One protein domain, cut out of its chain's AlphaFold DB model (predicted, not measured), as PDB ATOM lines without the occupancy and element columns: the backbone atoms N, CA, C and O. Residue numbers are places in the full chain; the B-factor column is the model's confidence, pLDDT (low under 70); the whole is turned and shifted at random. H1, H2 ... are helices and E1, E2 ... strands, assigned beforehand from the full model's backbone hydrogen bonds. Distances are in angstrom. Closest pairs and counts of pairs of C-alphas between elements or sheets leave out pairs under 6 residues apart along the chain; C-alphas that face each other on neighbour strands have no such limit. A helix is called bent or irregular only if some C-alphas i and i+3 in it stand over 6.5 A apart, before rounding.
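Overview. This is residues 32 to 165 of the 307 residues of an uncharacterized protein of Aspergillus sclerotioniger CBS 115572 (UniProt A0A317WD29). A strongly twisted sheet of five strands has one helix, H3, running slantwise over its strands E5 and E4 on one face. Beyond one end of H3 the helices H1 and H2 form a small lobe away from the sheet, and the tiny helix H4 lies past its other end. The printed part has 134 residues, with four named helices and five named strands in the order E1 E2 E3 H1 H2 H3 H4 E4 E5. The sheet runs E1 E2 E3 E5 E4, antiparallel throughout, and the class is mixed, helices and strands. The whole is only just compact, close to loose, with a radius of gyration of the C-alphas of 16.7 A and spans of 53 by 37 by 28 A.

Arrangement. Start at E1, residues 42 to 47, E2, residues 60 to 66, and E3, residues 69 to 77: they form a meander, each strand the antiparallel neighbour of the one before. In the hairpin E1 and E2, find N 43 and O 65 within hydrogen-bond range at 2.9 A; in the hairpin E2 and E3, N 62 and O 74 at 2.8 A. E5, residues 158 to 163, is antiparallel to E3, with N 75 and O 160 at 2.9 A. E4, residues 138 to 142, forms a hairpin with E5, with N 139 and O 161 at 2.9 A. H3, residues 112 to 126, is on the sheet at a height of 9.5 A, giving two layers, a helix on one face of a sheet. On the local plane its line stands at 37 degrees to E4; their closest C-alphas, Tyr 120 and His 138, are 6.2 A apart. H2, residues 99 to 110, touches H3 only at the corner by their link, and only just, with 3 pairs of C-alphas within 8 A; the closest, His 108 and Pro 114, are 6.6 A apart. H1, residues 82 to 91, touches H2 about perpendicular at 83 degrees, closest at C-alphas Ala 85 and Ala 106, 5.6 A. H4, residues 129 to 132, is close but not clearly touching H3, with C-alphas Ile 123 and Arg 132 closest at 7.2 A. Every O i to N i+4 pair is within hydrogen-bond range in H1 and H3, and 6 of 8 in H2; H4 is too short for such a pair.

Along the chain. Find C-alpha 42 at (56.914, -33.153, -45.542), where E1 begins. E3 spans 22.6 A and bends by 57 degrees at residue 72. H3 runs 21.0 A from C-alpha 112 at (44.319, -13.283, -38.577). H2 is irregular, with C-alphas 101 and 104 7.2 A apart. E5 ends at C-alpha 163, (45.009, -26.240, -52.119).

Size, cuts and confidence. The two C-alphas farthest apart, His 67 and Ser 97, are 52.9 A apart. The printed part has no cut; the links E1 to E2 and E4 to E5 are long. Mean pLDDT of the printed part is 91.4, with residues 50 to 53 under 70.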
ATOM      1  N   PRO A  32      38.740 -25.492 -36.197       85.94
ATOM      2  CA  PRO A  32      39.342 -25.955 -37.436       85.94
ATOM      3  C   PRO A  32      39.963 -27.341 -37.244       85.94
ATOM      4  O   PRO A  32      40.698 -27.568 -36.279       85.94
ATOM      5  N   SER A  33      39.702 -28.253 -38.177       91.06
ATOM      6  CA  SER A  33      40.315 -29.581 -38.165       91.06
ATOM      7  C   SER A  33      41.842 -29.474 -38.267       91.06
ATOM      8  O   SER A  33      42.351 -28.651 -39.038       91.06
ATOM      9  N   PRO A  34      42.605 -30.297 -37.525       95.19
ATOM     10  CA  PRO A  34      44.049 -30.346 -37.693       95.19
ATOM     11  C   PRO A  34      44.395 -30.866 -39.093       95.19
ATOM     12  O   PRO A  34      43.740 -31.770 -39.610       95.19
ATOM     13  N   PHE A  35      45.446 -30.317 -39.698       95.31
ATOM     14  CA  PHE A  35      45.998 -30.861 -40.934       95.31
ATOM     15  C   PHE A  35      46.637 -32.223 -40.654       95.31
ATOM     16  O   PHE A  35      47.555 -32.331 -39.837       95.31
ATOM     17  N   ILE A  36      46.170 -33.251 -41.359       92.56
ATOM     18  CA  ILE A  36      46.714 -34.606 -41.280       92.56
ATOM     19  C   ILE A  36      47.595 -34.820 -42.515       92.56
ATOM     20  O   ILE A  36      47.067 -34.992 -43.615       92.56
ATOM     21  N   PRO A  37      48.933 -34.772 -42.378       88.69
ATOM     22  CA  PRO A  37      49.810 -35.049 -43.501       88.69
ATOM     23  C   PRO A  37      49.721 -36.533 -43.870       88.69
ATOM     24  O   PRO A  37      49.648 -37.395 -42.999       88.69
ATOM     25  N   GLU A  38      49.782 -36.830 -45.164       87.25
ATOM     26  CA  GLU A  38      49.770 -38.216 -45.658       87.25
ATOM     27  C   GLU A  38      51.012 -39.013 -45.232       87.25
ATOM     28  O   GLU A  38      50.971 -40.236 -45.143       87.25
ATOM     29  N   ASP A  39      52.121 -38.322 -44.965       85.06
ATOM     30  CA  ASP A  39      53.393 -38.914 -44.572       85.06
ATOM     31  C   ASP A  39      54.146 -38.021 -43.579       85.06
ATOM     32  O   ASP A  39      53.824 -36.852 -43.385       85.06
ATOM     33  N   SER A  40      55.183 -38.557 -42.934       84.69
ATOM     34  CA  SER A  40      56.004 -37.814 -41.971       84.69
ATOM     35  C   SER A  40      57.129 -36.995 -42.616       84.69
ATOM     36  O   SER A  40      57.771 -36.203 -41.921       84.69
ATOM     37  N   ASN A  41      57.363 -37.136 -43.922       88.31
ATOM     38  CA  ASN A  41      58.457 -36.554 -44.701       88.31
ATOM     39  C   ASN A  41      58.011 -35.345 -45.550       88.31
ATOM     40  O   ASN A  41      58.370 -35.189 -46.722       88.31
ATOM     41  N   TRP A  42      57.255 -34.437 -44.936       93.56
ATOM     42  CA  TRP A  42      56.914 -33.153 -45.542       93.56
ATOM     43  C   TRP A  42      57.741 -31.995 -44.971       93.56
ATOM     44  O   TRP A  42      58.166 -32.005 -43.806       93.56
ATOM     45  N   LYS A  43      57.956 -30.966 -45.795       94.62
ATOM     46  CA  LYS A  43      58.673 -29.732 -45.439       94.62
ATOM     47  C   LYS A  43      58.009 -28.507 -46.061       94.62
ATOM     48  O   LYS A  43      57.458 -28.571 -47.160       94.62
ATOM     49  N   LEU A  44      58.127 -27.369 -45.387       93.94
ATOM     50  CA  LEU A  44      57.799 -26.059 -45.935       93.94
ATOM     51  C   LEU A  44      58.996 -25.521 -46.715       93.94
ATOM     52  O   LEU A  44      60.058 -25.237 -46.161       93.94
ATOM     53  N   GLY A  45      58.821 -25.438 -48.027       91.38
ATOM     54  CA  GLY A  45      59.823 -24.969 -48.967       91.38
ATOM     55  C   GLY A  45      59.750 -23.464 -49.210       91.38
ATOM     56  O   GLY A  45      59.320 -22.687 -48.363       91.38
ATOM     57  N   ARG A  46      60.195 -23.069 -50.410       90.50
ATOM     58  CA  ARG A  46      60.277 -21.671 -50.862       90.50
ATOM     59  C   ARG A  46      58.923 -20.957 -50.816       90.50
ATOM     60  O   ARG A  46      57.878 -21.603 -50.939       90.50
ATOM     61  N   LYS A  47      58.971 -19.622 -50.726       88.56
ATOM     62  CA  LYS A  47      57.790 -18.758 -50.838       88.56
ATOM     63  C   LYS A  47      57.045 -19.025 -52.149       88.56
ATOM     64  O   LYS A  47      57.667 -19.232 -53.194       88.56
ATOM     65  N   ALA A  48      55.721 -19.056 -52.062       86.38
ATOM     66  CA  ALA A  48      54.833 -19.093 -53.217       86.38
ATOM     67  C   ALA A  48      54.612 -17.686 -53.786       86.38
ATOM     68  O   ALA A  48      54.581 -17.529 -55.001       86.38
ATOM     69  N   ASP A  49      54.562 -16.674 -52.915       76.94
ATOM     70  CA  ASP A  49      54.550 -15.260 -53.295       76.94
ATOM     71  C   ASP A  49      55.986 -14.721 -53.431       76.94
ATOM     72  O   ASP A  49      56.802 -14.833 -52.506       76.94
ATOM     73  N   LYS A  50      56.296 -14.149 -54.598       68.81
ATOM     74  CA  LYS A  50      57.609 -13.580 -54.939       68.81
ATOM     75  C   LYS A  50      57.706 -12.075 -54.664       68.81
ATOM     76  O   LYS A  50      58.815 -11.553 -54.659       68.81
ATOM     77  N   GLY A  51      56.584 -11.379 -54.462       64.00
ATOM     78  CA  GLY A  51      56.538  -9.913 -54.465       64.00
ATOM     79  C   GLY A  51      56.852  -9.253 -53.123       64.00
ATOM     80  O   GLY A  51      57.279  -8.101 -53.085       64.00
ATOM     81  N   ARG A  52      56.659  -9.961 -52.004       65.88
ATOM     82  CA  ARG A  52      56.836  -9.387 -50.659       65.88
ATOM     83  C   ARG A  52      58.200  -9.706 -50.073       65.88
ATOM     84  O   ARG A  52      58.597 -10.878 -50.004       65.88
ATOM     85  N   GLN A  53      58.870  -8.674 -49.558       69.12
ATOM     86  CA  GLN A  53      60.064  -8.859 -48.741       69.12
ATOM     87  C   GLN A  53      59.735  -9.735 -47.523       69.12
ATOM     88  O   GLN A  53      58.629  -9.659 -46.982       69.12
ATOM     89  N   PRO A  54      60.634 -10.642 -47.123       70.12
ATOM     90  CA  PRO A  54      60.454 -11.412 -45.906       70.12
ATOM     91  C   PRO A  54      60.373 -10.481 -44.674       70.12
ATOM     92  O   PRO A  54      61.289  -9.709 -44.424       70.12
ATOM     93  N   ASP A  55      59.289 -10.593 -43.899       81.06
ATOM     94  CA  ASP A  55      59.116  -9.944 -42.595       81.06
ATOM     95  C   ASP A  55      58.525 -10.960 -41.592       81.06
ATOM     96  O   ASP A  55      57.486 -11.562 -41.885       81.06
ATOM     97  N   PRO A  56      59.162 -11.196 -40.426       81.50
ATOM     98  CA  PRO A  56      58.675 -12.155 -39.434       81.50
ATOM     99  C   PRO A  56      57.342 -11.749 -38.792       81.50
ATOM    100  O   PRO A  56      56.670 -12.602 -38.215       81.50
ATOM    101  N   THR A  57      56.950 -10.478 -38.891       85.06
ATOM    102  CA  THR A  57      55.668  -9.953 -38.396       85.06
ATOM    103  C   THR A  57      54.535 -10.074 -39.415       85.06
ATOM    104  O   THR A  57      53.393  -9.717 -39.120       85.06
ATOM    105  N   GLN A  58      54.826 -10.596 -40.608       88.75
ATOM    106  CA  GLN A  58      53.865 -10.747 -41.690       88.75
ATOM    107  C   GLN A  58      53.524 -12.209 -41.952       88.75
ATOM    108  O   GLN A  58      54.284 -13.136 -41.668       88.75
ATOM    109  N   ILE A  59      52.348 -12.400 -42.545       92.38
ATOM    110  CA  ILE A  59      51.938 -13.691 -43.078       92.38
ATOM    111  C   ILE A  59      52.849 -14.034 -44.260       92.38
ATOM    112  O   ILE A  59      53.068 -13.210 -45.149       92.38
ATOM    113  N   GLN A  60      53.343 -15.268 -44.291       92.12
ATOM    114  CA  GLN A  60      54.117 -15.792 -45.413       92.12
ATOM    115  C   GLN A  60      53.402 -16.989 -46.035       92.12
ATOM    116  O   GLN A  60      52.843 -17.831 -45.338       92.12
ATOM    117  N   VAL A  61      53.446 -17.081 -47.359       92.94
ATOM    118  CA  VAL A  61      52.832 -18.176 -48.112       92.94
ATOM    119  C   VAL A  61      53.948 -19.053 -48.662       92.94
ATOM    120  O   VAL A  61      54.769 -18.581 -49.452       92.94
ATOM    121  N   LEU A  62      54.015 -20.309 -48.226       93.88
ATOM    122  CA  LEU A  62      55.074 -21.261 -48.562       93.88
ATOM    123  C   LEU A  62      54.506 -22.472 -49.301       93.88
ATOM    124  O   LEU A  62      53.394 -22.922 -49.036       93.88
ATOM    125  N   TRP A  63      55.305 -23.053 -50.192       94.50
ATOM    126  CA  TRP A  63      54.989 -24.361 -50.760       94.50
ATOM    127  C   TRP A  63      55.199 -25.454 -49.716       94.50
ATOM    128  O   TRP A  63      56.328 -25.652 -49.265       94.50
ATOM    129  N   LEU A  64      54.162 -26.226 -49.403       95.06
ATOM    130  CA  LEU A  64      54.311 -27.465 -48.650       95.06
ATOM    131  C   LEU A  64      54.661 -28.588 -49.626       95.06
ATOM    132  O   LEU A  64      53.946 -28.852 -50.600       95.06
ATOM    133  N   ARG A  65      55.804 -29.226 -49.372       93.44
ATOM    134  CA  ARG A  65      56.302 -30.346 -50.161       93.44
ATOM    135  C   ARG A  65      56.141 -31.648 -49.397       93.44
ATOM    136  O   ARG A  65      56.645 -31.733 -48.285       93.44
ATOM    137  N   SER A  66      55.509 -32.638 -50.013       89.31
ATOM    138  CA  SER A  66      55.491 -34.037 -49.565       89.31
ATOM    139  C   SER A  66      56.240 -34.855 -50.617       89.31
ATOM    140  O   SER A  66      56.073 -34.611 -51.815       89.31
ATOM    141  N   HIS A  67      57.154 -35.728 -50.180       85.12
ATOM    142  CA  HIS A  67      58.036 -36.500 -51.070       85.12
ATOM    143  C   HIS A  67      58.772 -35.639 -52.120       85.12
ATOM    144  O   HIS A  67      58.962 -36.030 -53.265       85.12
ATOM    145  N   GLY A  68      59.144 -34.407 -51.758       82.12
ATOM    146  CA  GLY A  68      59.795 -33.453 -52.666       82.12
ATOM    147  C   GLY A  68      58.859 -32.732 -53.652       82.12
ATOM    148  O   GLY A  68      59.256 -31.708 -54.220       82.12
ATOM    149  N   HIS A  69      57.605 -33.166 -53.792       87.75
ATOM    150  CA  HIS A  69      56.614 -32.570 -54.688       87.75
ATOM    151  C   HIS A  69      55.812 -31.466 -54.000       87.75
ATOM    152  O   HIS A  69      55.369 -31.616 -52.866       87.75
ATOM    153  N   ARG A  70      55.586 -30.347 -54.700       91.19
ATOM    154  CA  ARG A  70      54.721 -29.252 -54.222       91.19
ATOM    155  C   ARG A  70      53.268 -29.715 -54.261       91.19
ATOM    156  O   ARG A  70      52.720 -29.852 -55.355       91.19
ATOM    157  N   LYS A  71      52.681 -29.949 -53.089       92.88
ATOM    158  CA  LYS A  71      51.349 -30.547 -52.962       92.88
ATOM    159  C   LYS A  71      50.311 -29.593 -52.386       92.88
ATOM    160  O   LYS A  71      49.189 -29.577 -52.869       92.88
ATOM    161  N   TYR A  72      50.706 -28.765 -51.421       95.62
ATOM    162  CA  TYR A  72      49.819 -27.789 -50.792       95.62
ATOM    163  C   TYR A  72      50.479 -26.417 -50.708       95.62
ATOM    164  O   TYR A  72      51.694 -26.263 -50.896       95.62
ATOM    165  N   ILE A  73      49.664 -25.424 -50.381       95.12
ATOM    166  CA  ILE A  73      50.104 -24.115 -49.929       95.12
ATOM    167  C   ILE A  73      49.941 -24.059 -48.415       95.12
ATOM    168  O   ILE A  73      48.881 -24.363 -47.883       95.12
ATOM    169  N   ALA A  74      50.998 -23.660 -47.718       95.94
ATOM    170  CA  ALA A  74      50.946 -23.349 -46.301       95.94
ATOM    171  C   ALA A  74      50.989 -21.832 -46.132       95.94
ATOM    172  O   ALA A  74      52.008 -21.195 -46.418       95.94
ATOM    173  N   LYS A  75      49.892 -21.252 -45.655       96.00
ATOM    174  CA  LYS A  75      49.855 -19.859 -45.219       96.00
ATOM    175  C   LYS A  75      50.232 -19.826 -43.747       96.00
ATOM    176  O   LYS A  75      49.517 -20.361 -42.911       96.00
ATOM    177  N   VAL A  76      51.399 -19.280 -43.447       95.69
ATOM    178  CA  VAL A  76      52.036 -19.314 -42.130       95.69
ATOM    179  C   VAL A  76      51.866 -17.953 -41.462       95.69
ATOM    180  O   VAL A  76      52.195 -16.925 -42.060       95.69
ATOM    181  N   PHE A  77      51.373 -17.948 -40.225       95.56
ATOM    182  CA  PHE A  77      50.927 -16.744 -39.528       95.56
ATOM    183  C   PHE A  77      51.835 -16.403 -38.347       95.56
ATOM    184  O   PHE A  77      52.205 -17.303 -37.591       95.56
ATOM    185  N   PRO A  78      52.149 -15.115 -38.138       93.88
ATOM    186  CA  PRO A  78      52.747 -14.664 -36.891       93.88
ATOM    187  C   PRO A  78      51.775 -14.848 -35.719       93.88
ATOM    188  O   PRO A  78      50.555 -14.936 -35.897       93.88
ATOM    189  N   GLU A  79      52.311 -14.903 -34.506       92.31
ATOM    190  CA  GLU A  79      51.499 -14.851 -33.294       92.31
ATOM    191  C   GLU A  79      50.887 -13.453 -33.106       92.31
ATOM    192  O   GLU A  79      51.566 -12.438 -33.278       92.31
ATOM    193  N   TYR A  80      49.605 -13.402 -32.740       94.25
ATOM    194  CA  TYR A  80      48.952 -12.174 -32.301       94.25
ATOM    195  C   TYR A  80      48.919 -12.131 -30.773       94.25
ATOM    196  O   TYR A  80      48.272 -12.942 -30.118       94.25
ATOM    197  N   THR A  81      49.653 -11.185 -30.199       94.88
ATOM    198  CA  THR A  81      49.949 -11.147 -28.764       94.88
ATOM    199  C   THR A  81      48.883 -10.395 -27.957       94.88
ATOM    200  O   THR A  81      48.247  -9.462 -28.466       94.88
ATOM    201  N   PRO A  82      48.751 -10.676 -26.645       96.62
ATOM    202  CA  PRO A  82      47.900  -9.894 -25.745       96.62
ATOM    203  C   PRO A  82      48.210  -8.388 -25.747       96.62
ATOM    204  O   PRO A  82      47.310  -7.562 -25.587       96.62
ATOM    205  N   ASN A  83      49.475  -8.007 -25.958       96.31
ATOM    206  CA  ASN A  83      49.865  -6.601 -26.042       96.31
ATOM    207  C   ASN A  83      49.329  -5.932 -27.318       96.31
ATOM    208  O   ASN A  83      48.819  -4.813 -27.260       96.31
ATOM    209  N   GLN A  84      49.373  -6.625 -28.460       95.50
ATOM    210  CA  GLN A  84      48.750  -6.136 -29.694       95.50
ATOM    211  C   GLN A  84      47.227  -6.030 -29.541       95.50
ATOM    212  O   GLN A  84      46.657  -5.001 -29.902       95.50
ATOM    213  N   ALA A  85      46.584  -7.020 -28.908       95.88
ATOM    214  CA  ALA A  85      45.160  -6.966 -28.576       95.88
ATOM    215  C   ALA A  85      44.812  -5.739 -27.716       95.88
ATOM    216  O   ALA A  85      43.872  -5.008 -28.031       95.88
ATOM    217  N   LYS A  86      45.609  -5.452 -26.678       96.31
ATOM    218  CA  LYS A  86      45.468  -4.250 -25.843       96.31
ATOM    219  C   LYS A  86      45.560  -2.963 -26.667       96.31
ATOM    220  O   LYS A  86      44.680  -2.114 -26.547       96.31
ATOM    221  N   ILE A  87      46.588  -2.823 -27.508       95.25
ATOM    222  CA  ILE A  87      46.771  -1.643 -28.374       95.25
ATOM    223  C   ILE A  87      45.566  -1.471 -29.308       95.25
ATOM    224  O   ILE A  87      45.052  -0.363 -29.471       95.25
ATOM    225  N   GLN A  88      45.073  -2.562 -29.893       94.19
ATOM    226  CA  GLN A  88      43.926  -2.527 -30.793       94.19
ATOM    227  C   GLN A  88      42.637  -2.112 -30.063       94.19
ATOM    228  O   GLN A  88      41.904  -1.249 -30.546       94.19
ATOM    229  N   LEU A  89      42.387  -2.639 -28.862       94.25
ATOM    230  CA  LEU A  89      41.253  -2.232 -28.024       94.25
ATOM    231  C   LEU A  89      41.320  -0.744 -27.631       94.25
ATOM    232  O   LEU A  89      40.299  -0.053 -27.636       94.25
ATOM    233  N   GLN A  90      42.516  -0.216 -27.351       93.44
ATOM    234  CA  GLN A  90      42.704   1.218 -27.097       93.44
ATOM    235  C   GLN A  90      42.352   2.065 -28.324       93.44
ATOM    236  O   GLN A  90      41.684   3.090 -28.183       93.44
ATOM    237  N   ARG A  91      42.717   1.622 -29.537       91.75
ATOM    238  CA  ARG A  91      42.344   2.305 -30.792       91.75
ATOM    239  C   ARG A  91      40.831   2.365 -30.993       91.75
ATOM    240  O   ARG A  91      40.316   3.388 -31.441       91.75
ATOM    241  N   PHE A  92      40.107   1.324 -30.583       89.31
ATOM    242  CA  PHE A  92      38.640   1.314 -30.589       89.31
ATOM    243  C   PHE A  92      37.997   2.147 -29.467       89.31
ATOM    244  O   PHE A  92      36.775   2.325 -29.463       89.31
ATOM    245  N   ARG A  93      38.811   2.756 -28.593       91.75
ATOM    246  CA  ARG A  93      38.412   3.612 -27.464       91.75
ATOM    247  C   ARG A  93      37.664   2.869 -26.351       91.75
ATOM    248  O   ARG A  93      36.825   3.463 -25.674       91.75
ATOM    249  N   PHE A  94      37.975   1.589 -26.132       91.12
ATOM    250  CA  PHE A  94      37.515   0.878 -24.933       91.12
ATOM    251  C   PHE A  94      38.163   1.463 -23.668       91.12
ATOM    252  O   PHE A  94      39.308   1.919 -23.692       91.12
ATOM    253  N   ARG A  95      37.442   1.449 -22.538       91.94
ATOM    254  CA  ARG A  95      37.964   1.984 -21.267       91.94
ATOM    255  C   ARG A  95      39.099   1.101 -20.750       91.94
ATOM    256  O   ARG A  95      38.954  -0.118 -20.721       91.94
ATOM    257  N   ASN A  96      40.175   1.702 -20.236       91.31
ATOM    258  CA  ASN A  96      41.332   0.962 -19.704       91.31
ATOM    259  C   ASN A  96      40.960  -0.082 -18.631       91.31
ATOM    260  O   ASN A  96      41.597  -1.126 -18.560       91.31
ATOM    261  N   SER A  97      39.904   0.159 -17.847       93.62
ATOM    262  CA  SER A  97      39.387  -0.791 -16.851       93.62
ATOM    263  C   SER A  97      38.699  -2.025 -17.454       93.62
ATOM    264  O   SER A  97      38.618  -3.062 -16.801       93.62
ATOM    265  N   GLN A  98      38.200  -1.933 -18.689       92.75
ATOM    266  CA  GLN A  98      37.536  -3.029 -19.402       92.75
ATOM    267  C   GLN A  98      38.523  -3.867 -20.215       92.75
ATOM    268  O   GLN A  98      38.305  -5.064 -20.380       92.75
ATOM    269  N   ILE A  99      39.614  -3.259 -20.694       93.12
ATOM    270  CA  ILE A  99      40.560  -3.902 -21.615       93.12
ATOM    271  C   ILE A  99      41.042  -5.276 -21.131       93.12
ATOM    272  O   ILE A  99      40.949  -6.205 -21.927       93.12
ATOM    273  N   PRO A 100      41.487  -5.473 -19.870       94.88
ATOM    274  CA  PRO A 100      41.957  -6.787 -19.427       94.88
ATOM    275  C   PRO A 100      40.924  -7.904 -19.622       94.88
ATOM    276  O   PRO A 100      41.288  -9.018 -19.980       94.88
ATOM    277  N   LYS A 101      39.632  -7.590 -19.454       94.81
ATOM    278  CA  LYS A 101      38.527  -8.546 -19.617       94.81
ATOM    279  C   LYS A 101      38.226  -8.862 -21.085       94.81
ATOM    280  O   LYS A 101      37.694  -9.924 -21.372       94.81
ATOM    281  N   LEU A 102      38.562  -7.950 -21.999       94.31
ATOM    282  CA  LEU A 102      38.294  -8.070 -23.435       94.31
ATOM    283  C   LEU A 102      39.466  -8.668 -24.223       94.31
ATOM    284  O   LEU A 102      39.303  -8.961 -25.402       94.31
ATOM    285  N   ILE A 103      40.643  -8.850 -23.610       94.94
ATOM    286  CA  ILE A 103      41.815  -9.421 -24.293       94.94
ATOM    287  C   ILE A 103      41.511 -10.793 -24.921       94.94
ATOM    288  O   ILE A 103      41.841 -10.950 -26.094       94.94
ATOM    289  N   PRO A 104      40.874 -11.767 -24.236       93.12
ATOM    290  CA  PRO A 104      40.585 -13.070 -24.843       93.12
ATOM    291  C   PRO A 104      39.701 -12.965 -26.092       93.12
ATOM    292  O   PRO A 104      40.007 -13.561 -27.124       93.12
ATOM    293  N   ASP A 105      38.654 -12.139 -26.028       90.94
ATOM    294  CA  ASP A 105      37.767 -11.870 -27.163       90.94
ATOM    295  C   ASP A 105      38.517 -11.170 -28.304       90.94
ATOM    296  O   ASP A 105      38.383 -11.537 -29.466       90.94
ATOM    297  N   ALA A 106      39.373 -10.201 -27.977       93.00
ATOM    298  CA  ALA A 106      40.185  -9.479 -28.944       93.00
ATOM    299  C   ALA A 106      41.224 -10.379 -29.630       93.00
ATOM    300  O   ALA A 106      41.468 -10.218 -30.822       93.00
ATOM    301  N   LEU A 107      41.825 -11.335 -28.922       92.94
ATOM    302  CA  LEU A 107      42.699 -12.338 -29.537       92.94
ATOM    303  C   LEU A 107      41.911 -13.188 -30.535       92.94
ATOM    304  O   LEU A 107      42.333 -13.357 -31.674       92.94
ATOM    305  N   HIS A 108      40.734 -13.656 -30.134       88.81
ATOM    306  CA  HIS A 108      39.871 -14.467 -30.983       88.81
ATOM    307  C   HIS A 108      39.345 -13.712 -32.216       88.81
ATOM    308  O   HIS A 108      39.164 -14.309 -33.278       88.81
ATOM    309  N   GLU A 109      39.090 -12.409 -32.076       89.56
ATOM    310  CA  GLU A 109      38.501 -11.574 -33.118       89.56
ATOM    311  C   GLU A 109      39.496 -10.832 -33.998       89.56
ATOM    312  O   GLU A 109      39.110 -10.473 -35.106       89.56
ATOM    313  N   PHE A 110      40.712 -10.528 -33.537       92.69
ATOM    314  CA  PHE A 110      41.695  -9.728 -34.285       92.69
ATOM    315  C   PHE A 110      42.901 -10.524 -34.778       92.69
ATOM    316  O   PHE A 110      43.578 -10.060 -35.695       92.69
ATOM    317  N   ASP A 111      43.155 -11.716 -34.237       94.75
ATOM    318  CA  ASP A 111      44.173 -12.599 -34.796       94.75
ATOM    319  C   ASP A 111      43.726 -13.111 -36.176       94.75
ATOM    320  O   ASP A 111      42.645 -13.684 -36.344       94.75
ATOM    321  N   ARG A 112      44.578 -12.904 -37.181       95.69
ATOM    322  CA  ARG A 112      44.319 -13.283 -38.577       95.69
ATOM    323  C   ARG A 112      44.257 -14.793 -38.778       95.69
ATOM    324  O   ARG A 112      43.511 -15.256 -39.634       95.69
ATOM    325  N   PHE A 113      44.999 -15.562 -37.980       96.25
ATOM    326  CA  PHE A 113      44.999 -17.022 -38.067       96.25
ATOM    327  C   PHE A 113      43.613 -17.634 -37.768       96.25
ATOM    328  O   PHE A 113      43.055 -18.291 -38.648       96.25
ATOM    329  N   PRO A 114      42.988 -17.408 -36.593       93.69
ATOM    330  CA  PRO A 114      41.664 -17.950 -36.300       93.69
ATOM    331  C   PRO A 114      40.539 -17.303 -37.119       93.69
ATOM    332  O   PRO A 114      39.468 -17.899 -37.221       93.69
ATOM    333  N   ARG A 115      40.727 -16.110 -37.699       94.19
ATOM    334  CA  ARG A 115      39.767 -15.541 -38.663       94.19
ATOM    335  C   ARG A 115      39.702 -16.373 -39.932       94.19
ATOM    336  O   ARG A 115      38.640 -16.878 -40.282       94.19
ATOM    337  N   GLU A 116      40.849 -16.553 -40.576       97.12
ATOM    338  CA  GLU A 116      40.925 -17.252 -41.852       97.12
ATOM    339  C   GLU A 116      40.594 -18.735 -41.698       97.12
ATOM    340  O   GLU A 116      39.818 -19.276 -42.480       97.12
ATOM    341  N   ALA A 117      41.089 -19.375 -40.633       95.94
ATOM    342  CA  ALA A 117      40.771 -20.772 -40.355       95.94
ATOM    343  C   ALA A 117      39.262 -20.983 -40.151       95.94
ATOM    344  O   ALA A 117      38.701 -21.974 -40.618       95.94
ATOM    345  N   ARG A 118      38.584 -20.035 -39.495       94.06
ATOM    346  CA  ARG A 118      37.133 -20.090 -39.293       94.06
ATOM    347  C   ARG A 118      36.367 -19.873 -40.586       94.06
ATOM    348  O   ARG A 118      35.403 -20.593 -40.809       94.06
ATOM    349  N   ALA A 119      36.796 -18.934 -41.430       96.12
ATOM    350  CA  ALA A 119      36.174 -18.709 -42.729       96.12
ATOM    351  C   ALA A 119      36.213 -19.985 -43.579       96.12
ATOM    352  O   ALA A 119      35.165 -20.446 -44.020       96.12
ATOM    353  N   TYR A 120      37.382 -20.618 -43.706       97.19
ATOM    354  CA  TYR A 120      37.509 -21.883 -44.432       97.19
ATOM    355  C   TYR A 120      36.719 -23.031 -43.794       97.19
ATOM    356  O   TYR A 120      35.967 -23.701 -44.490       97.19
ATOM    357  N   THR A 121      36.795 -23.209 -42.470       94.44
ATOM    358  CA  THR A 121      36.000 -24.232 -41.757       94.44
ATOM    359  C   THR A 121      34.498 -24.046 -41.994       94.44
ATOM    360  O   THR A 121      33.756 -25.011 -42.161       94.44
ATOM    361  N   HIS A 122      34.040 -22.795 -42.023       93.88
ATOM    362  CA  HIS A 122      32.641 -22.458 -42.250       93.88
ATOM    363  C   HIS A 122      32.225 -22.712 -43.707       93.88
ATOM    364  O   HIS A 122      31.153 -23.264 -43.945       93.88
ATOM    365  N   ILE A 123      33.090 -22.386 -44.673       95.19
ATOM    366  CA  ILE A 123      32.896 -22.713 -46.093       95.19
ATOM    367  C   ILE A 123      32.823 -24.231 -46.292       95.19
ATOM    368  O   ILE A 123      31.870 -24.711 -46.895       95.19
ATOM    369  N   ASP A 124      33.775 -24.997 -45.764       93.62
ATOM    370  CA  ASP A 124      33.801 -26.455 -45.933       93.62
ATOM    371  C   ASP A 124      32.524 -27.113 -45.400       93.62
ATOM    372  O   ASP A 124      32.006 -28.051 -46.004       93.62
ATOM    373  N   ARG A 125      31.999 -26.597 -44.284       91.00
ATOM    374  CA  ARG A 125      30.846 -27.177 -43.595       91.00
ATOM    375  C   ARG A 125      29.500 -26.786 -44.195       91.00
ATOM    376  O   ARG A 125      28.594 -27.615 -44.220       91.00
ATOM    377  N   PHE A 126      29.341 -25.530 -44.606       92.19
ATOM    378  CA  PHE A 126      28.026 -24.969 -44.933       92.19
ATOM    379  C   PHE A 126      27.880 -24.538 -46.395       92.19
ATOM    380  O   PHE A 126      26.755 -24.337 -46.849       92.19
ATOM    381  N   CYS A 127      28.977 -24.408 -47.149       92.69
ATOM    382  CA  CYS A 127      28.910 -24.069 -48.570       92.69
ATOM    383  C   CYS A 127      28.391 -25.264 -49.385       92.69
ATOM    384  O   CYS A 127      28.956 -26.359 -49.259       92.69
ATOM    385  N   PRO A 128      27.375 -25.075 -50.250       91.44
ATOM    386  CA  PRO A 128      26.952 -26.094 -51.201       91.44
ATOM    387  C   PRO A 128      28.108 -26.545 -52.101       91.44
ATOM    388  O   PRO A 128      28.919 -25.729 -52.539       91.44
ATOM    389  N   ASP A 129      28.154 -27.833 -52.447       90.25
ATOM    390  CA  ASP A 129      29.268 -28.414 -53.214       90.25
ATOM    391  C   ASP A 129      29.541 -27.683 -54.542       90.25
ATOM    392  O   ASP A 129      30.696 -27.496 -54.924       90.25
ATOM    393  N   HIS A 130      28.488 -27.211 -55.218       88.38
ATOM    394  CA  HIS A 130      28.597 -26.492 -56.491       88.38
ATOM    395  C   HIS A 130      29.127 -25.054 -56.348       88.38
ATOM    396  O   HIS A 130      29.686 -24.529 -57.306       88.38
ATOM    397  N   GLU A 131      28.996 -24.424 -55.176       91.25
ATOM    398  CA  GLU A 131      29.567 -23.098 -54.883       91.25
ATOM    399  C   GLU A 131      30.955 -23.213 -54.223       91.25
ATOM    400  O   GLU A 131      31.753 -22.278 -54.285       91.25
ATOM    401  N   ARG A 132      31.313 -24.371 -53.645       92.00
ATOM    402  CA  ARG A 132      32.622 -24.577 -52.992       92.00
ATOM    403  C   ARG A 132      33.796 -24.414 -53.961       92.00
ATOM    404  O   ARG A 132      34.884 -24.014 -53.553       92.00
ATOM    405  N   ILE A 133      33.560 -24.636 -55.254       91.00
ATOM    406  CA  ILE A 133      34.529 -24.390 -56.325       91.00
ATOM    407  C   ILE A 133      35.021 -22.929 -56.357       91.00
ATOM    408  O   ILE A 133      36.121 -22.671 -56.830       91.00
ATOM    409  N   TYR A 134      34.298 -21.958 -55.800       92.06
ATOM    410  CA  TYR A 134      34.758 -20.567 -55.744       92.06
ATOM    411  C   TYR A 134      35.962 -20.327 -54.826       92.06
ATOM    412  O   TYR A 134      36.623 -19.293 -54.952       92.06
ATOM    413  N   PHE A 135      36.271 -21.269 -53.934       94.62
ATOM    414  CA  PHE A 135      37.260 -21.107 -52.872       94.62
ATOM    415  C   PHE A 135      38.342 -22.195 -52.954       94.62
ATOM    416  O   PHE A 135      38.060 -23.312 -53.399       94.62
ATOM    417  N   PRO A 136      39.590 -21.922 -52.535       95.19
ATOM    418  CA  PRO A 136      40.585 -22.977 -52.356       95.19
ATOM    419  C   PRO A 136      40.075 -24.056 -51.400       95.19
ATOM    420  O   PRO A 136      39.496 -23.721 -50.366       95.19
ATOM    421  N   SER A 137      40.343 -25.331 -51.693       95.19
ATOM    422  CA  SER A 137      40.088 -26.386 -50.709       95.19
ATOM    423  C   SER A 137      40.958 -26.187 -49.469       95.19
ATOM    424  O   SER A 137      42.153 -25.885 -49.573       95.19
ATOM    425  N   HIS A 138      40.362 -26.382 -48.297       95.69
ATOM    426  CA  HIS A 138      41.040 -26.294 -47.015       95.69
ATOM    427  C   HIS A 138      41.313 -27.696 -46.465       95.69
ATOM    428  O   HIS A 138      40.445 -28.563 -46.427       95.69
ATOM    429  N   TYR A 139      42.567 -27.929 -46.077       96.19
ATOM    430  CA  TYR A 139      43.049 -29.234 -45.617       96.19
ATOM    431  C   TYR A 139      43.284 -29.274 -44.103       96.19
ATOM    432  O   TYR A 139      43.717 -30.296 -43.574       96.19
ATOM    433  N   GLY A 140      43.005 -28.176 -43.400       96.50
ATOM    434  CA  GLY A 140      43.165 -28.054 -41.958       96.50
ATOM    435  C   GLY A 140      44.279 -27.100 -41.539       96.50
ATOM    436  O   GLY A 140      44.923 -26.424 -42.349       96.50
ATOM    437  N   VAL A 141      44.509 -27.059 -40.229       97.06
ATOM    438  CA  VAL A 141      45.451 -26.136 -39.589       97.06
ATOM    439  C   VAL A 141      46.569 -26.854 -38.842       97.06
ATOM    440  O   VAL A 141      46.430 -27.990 -38.397       97.06
ATOM    441  N   ILE A 142      47.685 -26.159 -38.656       95.88
ATOM    442  CA  ILE A 142      48.797 -26.563 -37.794       95.88
ATOM    443  C   ILE A 142      48.993 -25.452 -36.769       95.88
ATOM    444  O   ILE A 142      49.064 -24.288 -37.152       95.88
ATOM    445  N   THR A 143      49.082 -25.791 -35.483       94.00
ATOM    446  CA  THR A 143      49.268 -24.817 -34.389       94.00
ATOM    447  C   THR A 143      50.608 -24.933 -33.665       94.00
ATOM    448  O   THR A 143      50.993 -23.988 -32.988       94.00
ATOM    449  N   ASN A 144      51.318 -26.054 -33.840       92.56
ATOM    450  CA  ASN A 144      52.616 -26.350 -33.222       92.56
ATOM    451  C   ASN A 144      53.628 -26.799 -34.289       92.56
ATOM    452  O   ASN A 144      54.084 -27.944 -34.325       92.56
ATOM    453  N   LEU A 145      53.907 -25.917 -35.240       92.62
ATOM    454  CA  LEU A 145      54.764 -26.195 -36.382       92.62
ATOM    455  C   LEU A 145      56.244 -26.193 -35.973       92.62
ATOM    456  O   LEU A 145      56.828 -25.152 -35.680       92.62
ATOM    457  N   ASP A 146      56.862 -27.374 -35.998       91.56
ATOM    458  CA  ASP A 146      58.277 -27.538 -35.660       91.56
ATOM    459  C   ASP A 146      59.183 -26.737 -36.617       91.56
ATOM    460  O   ASP A 146      59.093 -26.831 -37.844       91.56
ATOM    461  N   LYS A 147      60.128 -25.996 -36.033       90.44
ATOM    462  CA  LYS A 147      61.199 -25.257 -36.715       90.44
ATOM    463  C   LYS A 147      61.964 -26.118 -37.726       90.44
ATOM    464  O   LYS A 147      62.398 -25.595 -38.753       90.44
ATOM    465  N   SER A 148      62.110 -27.419 -37.467       92.38
ATOM    466  CA  SER A 148      62.756 -28.383 -38.363       92.38
ATOM    467  C   SER A 148      61.997 -28.589 -39.682       92.38
ATOM    468  O   SER A 148      62.582 -29.048 -40.668       92.38
ATOM    469  N   ARG A 149      60.699 -28.253 -39.744       93.31
ATOM    470  CA  ARG A 149      59.858 -28.368 -40.947       93.31
ATOM    471  C   ARG A 149      60.141 -27.283 -41.979       93.31
ATOM    472  O   ARG A 149      59.775 -27.463 -43.137       93.31
ATOM    473  N   PHE A 150      60.820 -26.205 -41.602       92.62
ATOM    474  CA  PHE A 150      61.138 -25.097 -42.496       92.62
ATOM    475  C   PHE A 150      62.452 -25.332 -43.240       92.62
ATOM    476  O   PHE A 150      63.525 -25.356 -42.643       92.62
ATOM    477  N   SER A 151      62.377 -25.424 -44.565       90.31
ATOM    478  CA  SER A 151      63.545 -25.328 -45.449       90.31
ATOM    479  C   SER A 151      63.839 -23.884 -45.874       90.31
ATOM    480  O   SER A 151      64.917 -23.608 -46.389       90.31
ATOM    481  N   SER A 152      62.890 -22.960 -45.688       85.31
ATOM    482  CA  SER A 152      63.059 -21.517 -45.908       85.31
ATOM    483  C   SER A 152      61.955 -20.714 -45.212       85.31
ATOM    484  O   SER A 152      60.975 -21.297 -44.756       85.31
ATOM    485  N   GLY A 153      62.086 -19.383 -45.191       85.19
ATOM    486  CA  GLY A 153      61.126 -18.489 -44.538       85.19
ATOM    487  C   GLY A 153      61.365 -18.362 -43.033       85.19
ATOM    488  O   GLY A 153      62.347 -18.885 -42.502       85.19
ATOM    489  N   TYR A 154      60.477 -17.645 -42.343       85.50
ATOM    490  CA  TYR A 154      60.568 -17.492 -40.890       85.50
ATOM    491  C   TYR A 154      59.847 -18.615 -40.171       85.50
ATOM    492  O   TYR A 154      58.807 -19.097 -40.612       85.50
ATOM    493  N   ARG A 155      60.400 -19.003 -39.030       87.44
ATOM    494  CA  ARG A 155      59.896 -20.101 -38.216       87.44
ATOM    495  C   ARG A 155      58.778 -19.590 -37.317       87.44
ATOM    496  O   ARG A 155      59.054 -19.079 -36.238       87.44
ATOM    497  N   GLN A 156      57.552 -19.703 -37.804       91.50
ATOM    498  CA  GLN A 156      56.337 -19.461 -37.030       91.50
ATOM    499  C   GLN A 156      55.648 -20.792 -36.737       91.50
ATOM    500  O   GLN A 156      55.839 -21.767 -37.458       91.50
ATOM    501  N   GLU A 157      54.834 -20.828 -35.692       92.88
ATOM    502  CA  GLU A 157      54.294 -22.089 -35.172       92.88
ATOM    503  C   GLU A 157      52.933 -22.448 -35.777       92.88
ATOM    504  O   GLU A 157      52.457 -23.569 -35.616       92.88
ATOM    505  N   ARG A 158      52.307 -21.527 -36.519       95.81
ATOM    506  CA  ARG A 158      50.919 -21.679 -36.966       95.81
ATOM    507  C   ARG A 158      50.777 -21.533 -38.472       95.81
ATOM    508  O   ARG A 158      51.325 -20.603 -39.065       95.81
ATOM    509  N   ALA A 159      50.022 -22.435 -39.091       96.94
ATOM    510  CA  ALA A 159      49.768 -22.424 -40.524       96.94
ATOM    511  C   ALA A 159      48.372 -22.941 -40.881       96.94
ATOM    512  O   ALA A 159      47.850 -23.838 -40.224       96.94
ATOM    513  N   ILE A 160      47.797 -22.403 -41.953       97.69
ATOM    514  CA  ILE A 160      46.601 -22.932 -42.615       97.69
ATOM    515  C   ILE A 160      47.054 -23.609 -43.902       97.69
ATOM    516  O   ILE A 160      47.827 -23.023 -44.670       97.69
ATOM    517  N   ILE A 161      46.606 -24.844 -44.118       97.56
ATOM    518  CA  ILE A 161      46.975 -25.637 -45.287       97.56
ATOM    519  C   ILE A 161      45.845 -25.590 -46.309       97.56
ATOM    520  O   ILE A 161      44.708 -25.971 -46.031       97.56
ATOM    521  N   LEU A 162      46.182 -25.109 -47.499       97.12
ATOM    522  CA  LEU A 162      45.263 -24.849 -48.596       97.12
ATOM    523  C   LEU A 162      45.705 -25.586 -49.858       97.12
ATOM    524  O   LEU A 162      46.864 -25.981 -50.021       97.12
ATOM    525  N   GLU A 163      44.769 -25.729 -50.779       95.19
ATOM    526  CA  GLU A 163      45.009 -26.240 -52.119       95.19
ATOM    527  C   GLU A 163      46.141 -25.504 -52.850       95.19
ATOM    528  O   GLU A 163      46.232 -24.275 -52.876       95.19
ATOM    529  N   ALA A 164      47.002 -26.283 -53.503       92.69
ATOM    530  CA  ALA A 164      48.029 -25.785 -54.404       92.69
ATOM    531  C   ALA A 164      47.470 -25.495 -55.802       92.69
ATOM    532  O   ALA A 164      47.651 -26.282 -56.734       92.69
ATOM    533  N   ILE A 165      46.842 -24.336 -55.965       90.00
ATOM    534  CA  ILE A 165      46.340 -23.890 -57.267       90.00
ATOM    535  C   ILE A 165      47.508 -23.353 -58.108       90.00
ATOM    536  O   ILE A 165      48.384 -22.641 -57.611       90.00
TER     537      ILE A 165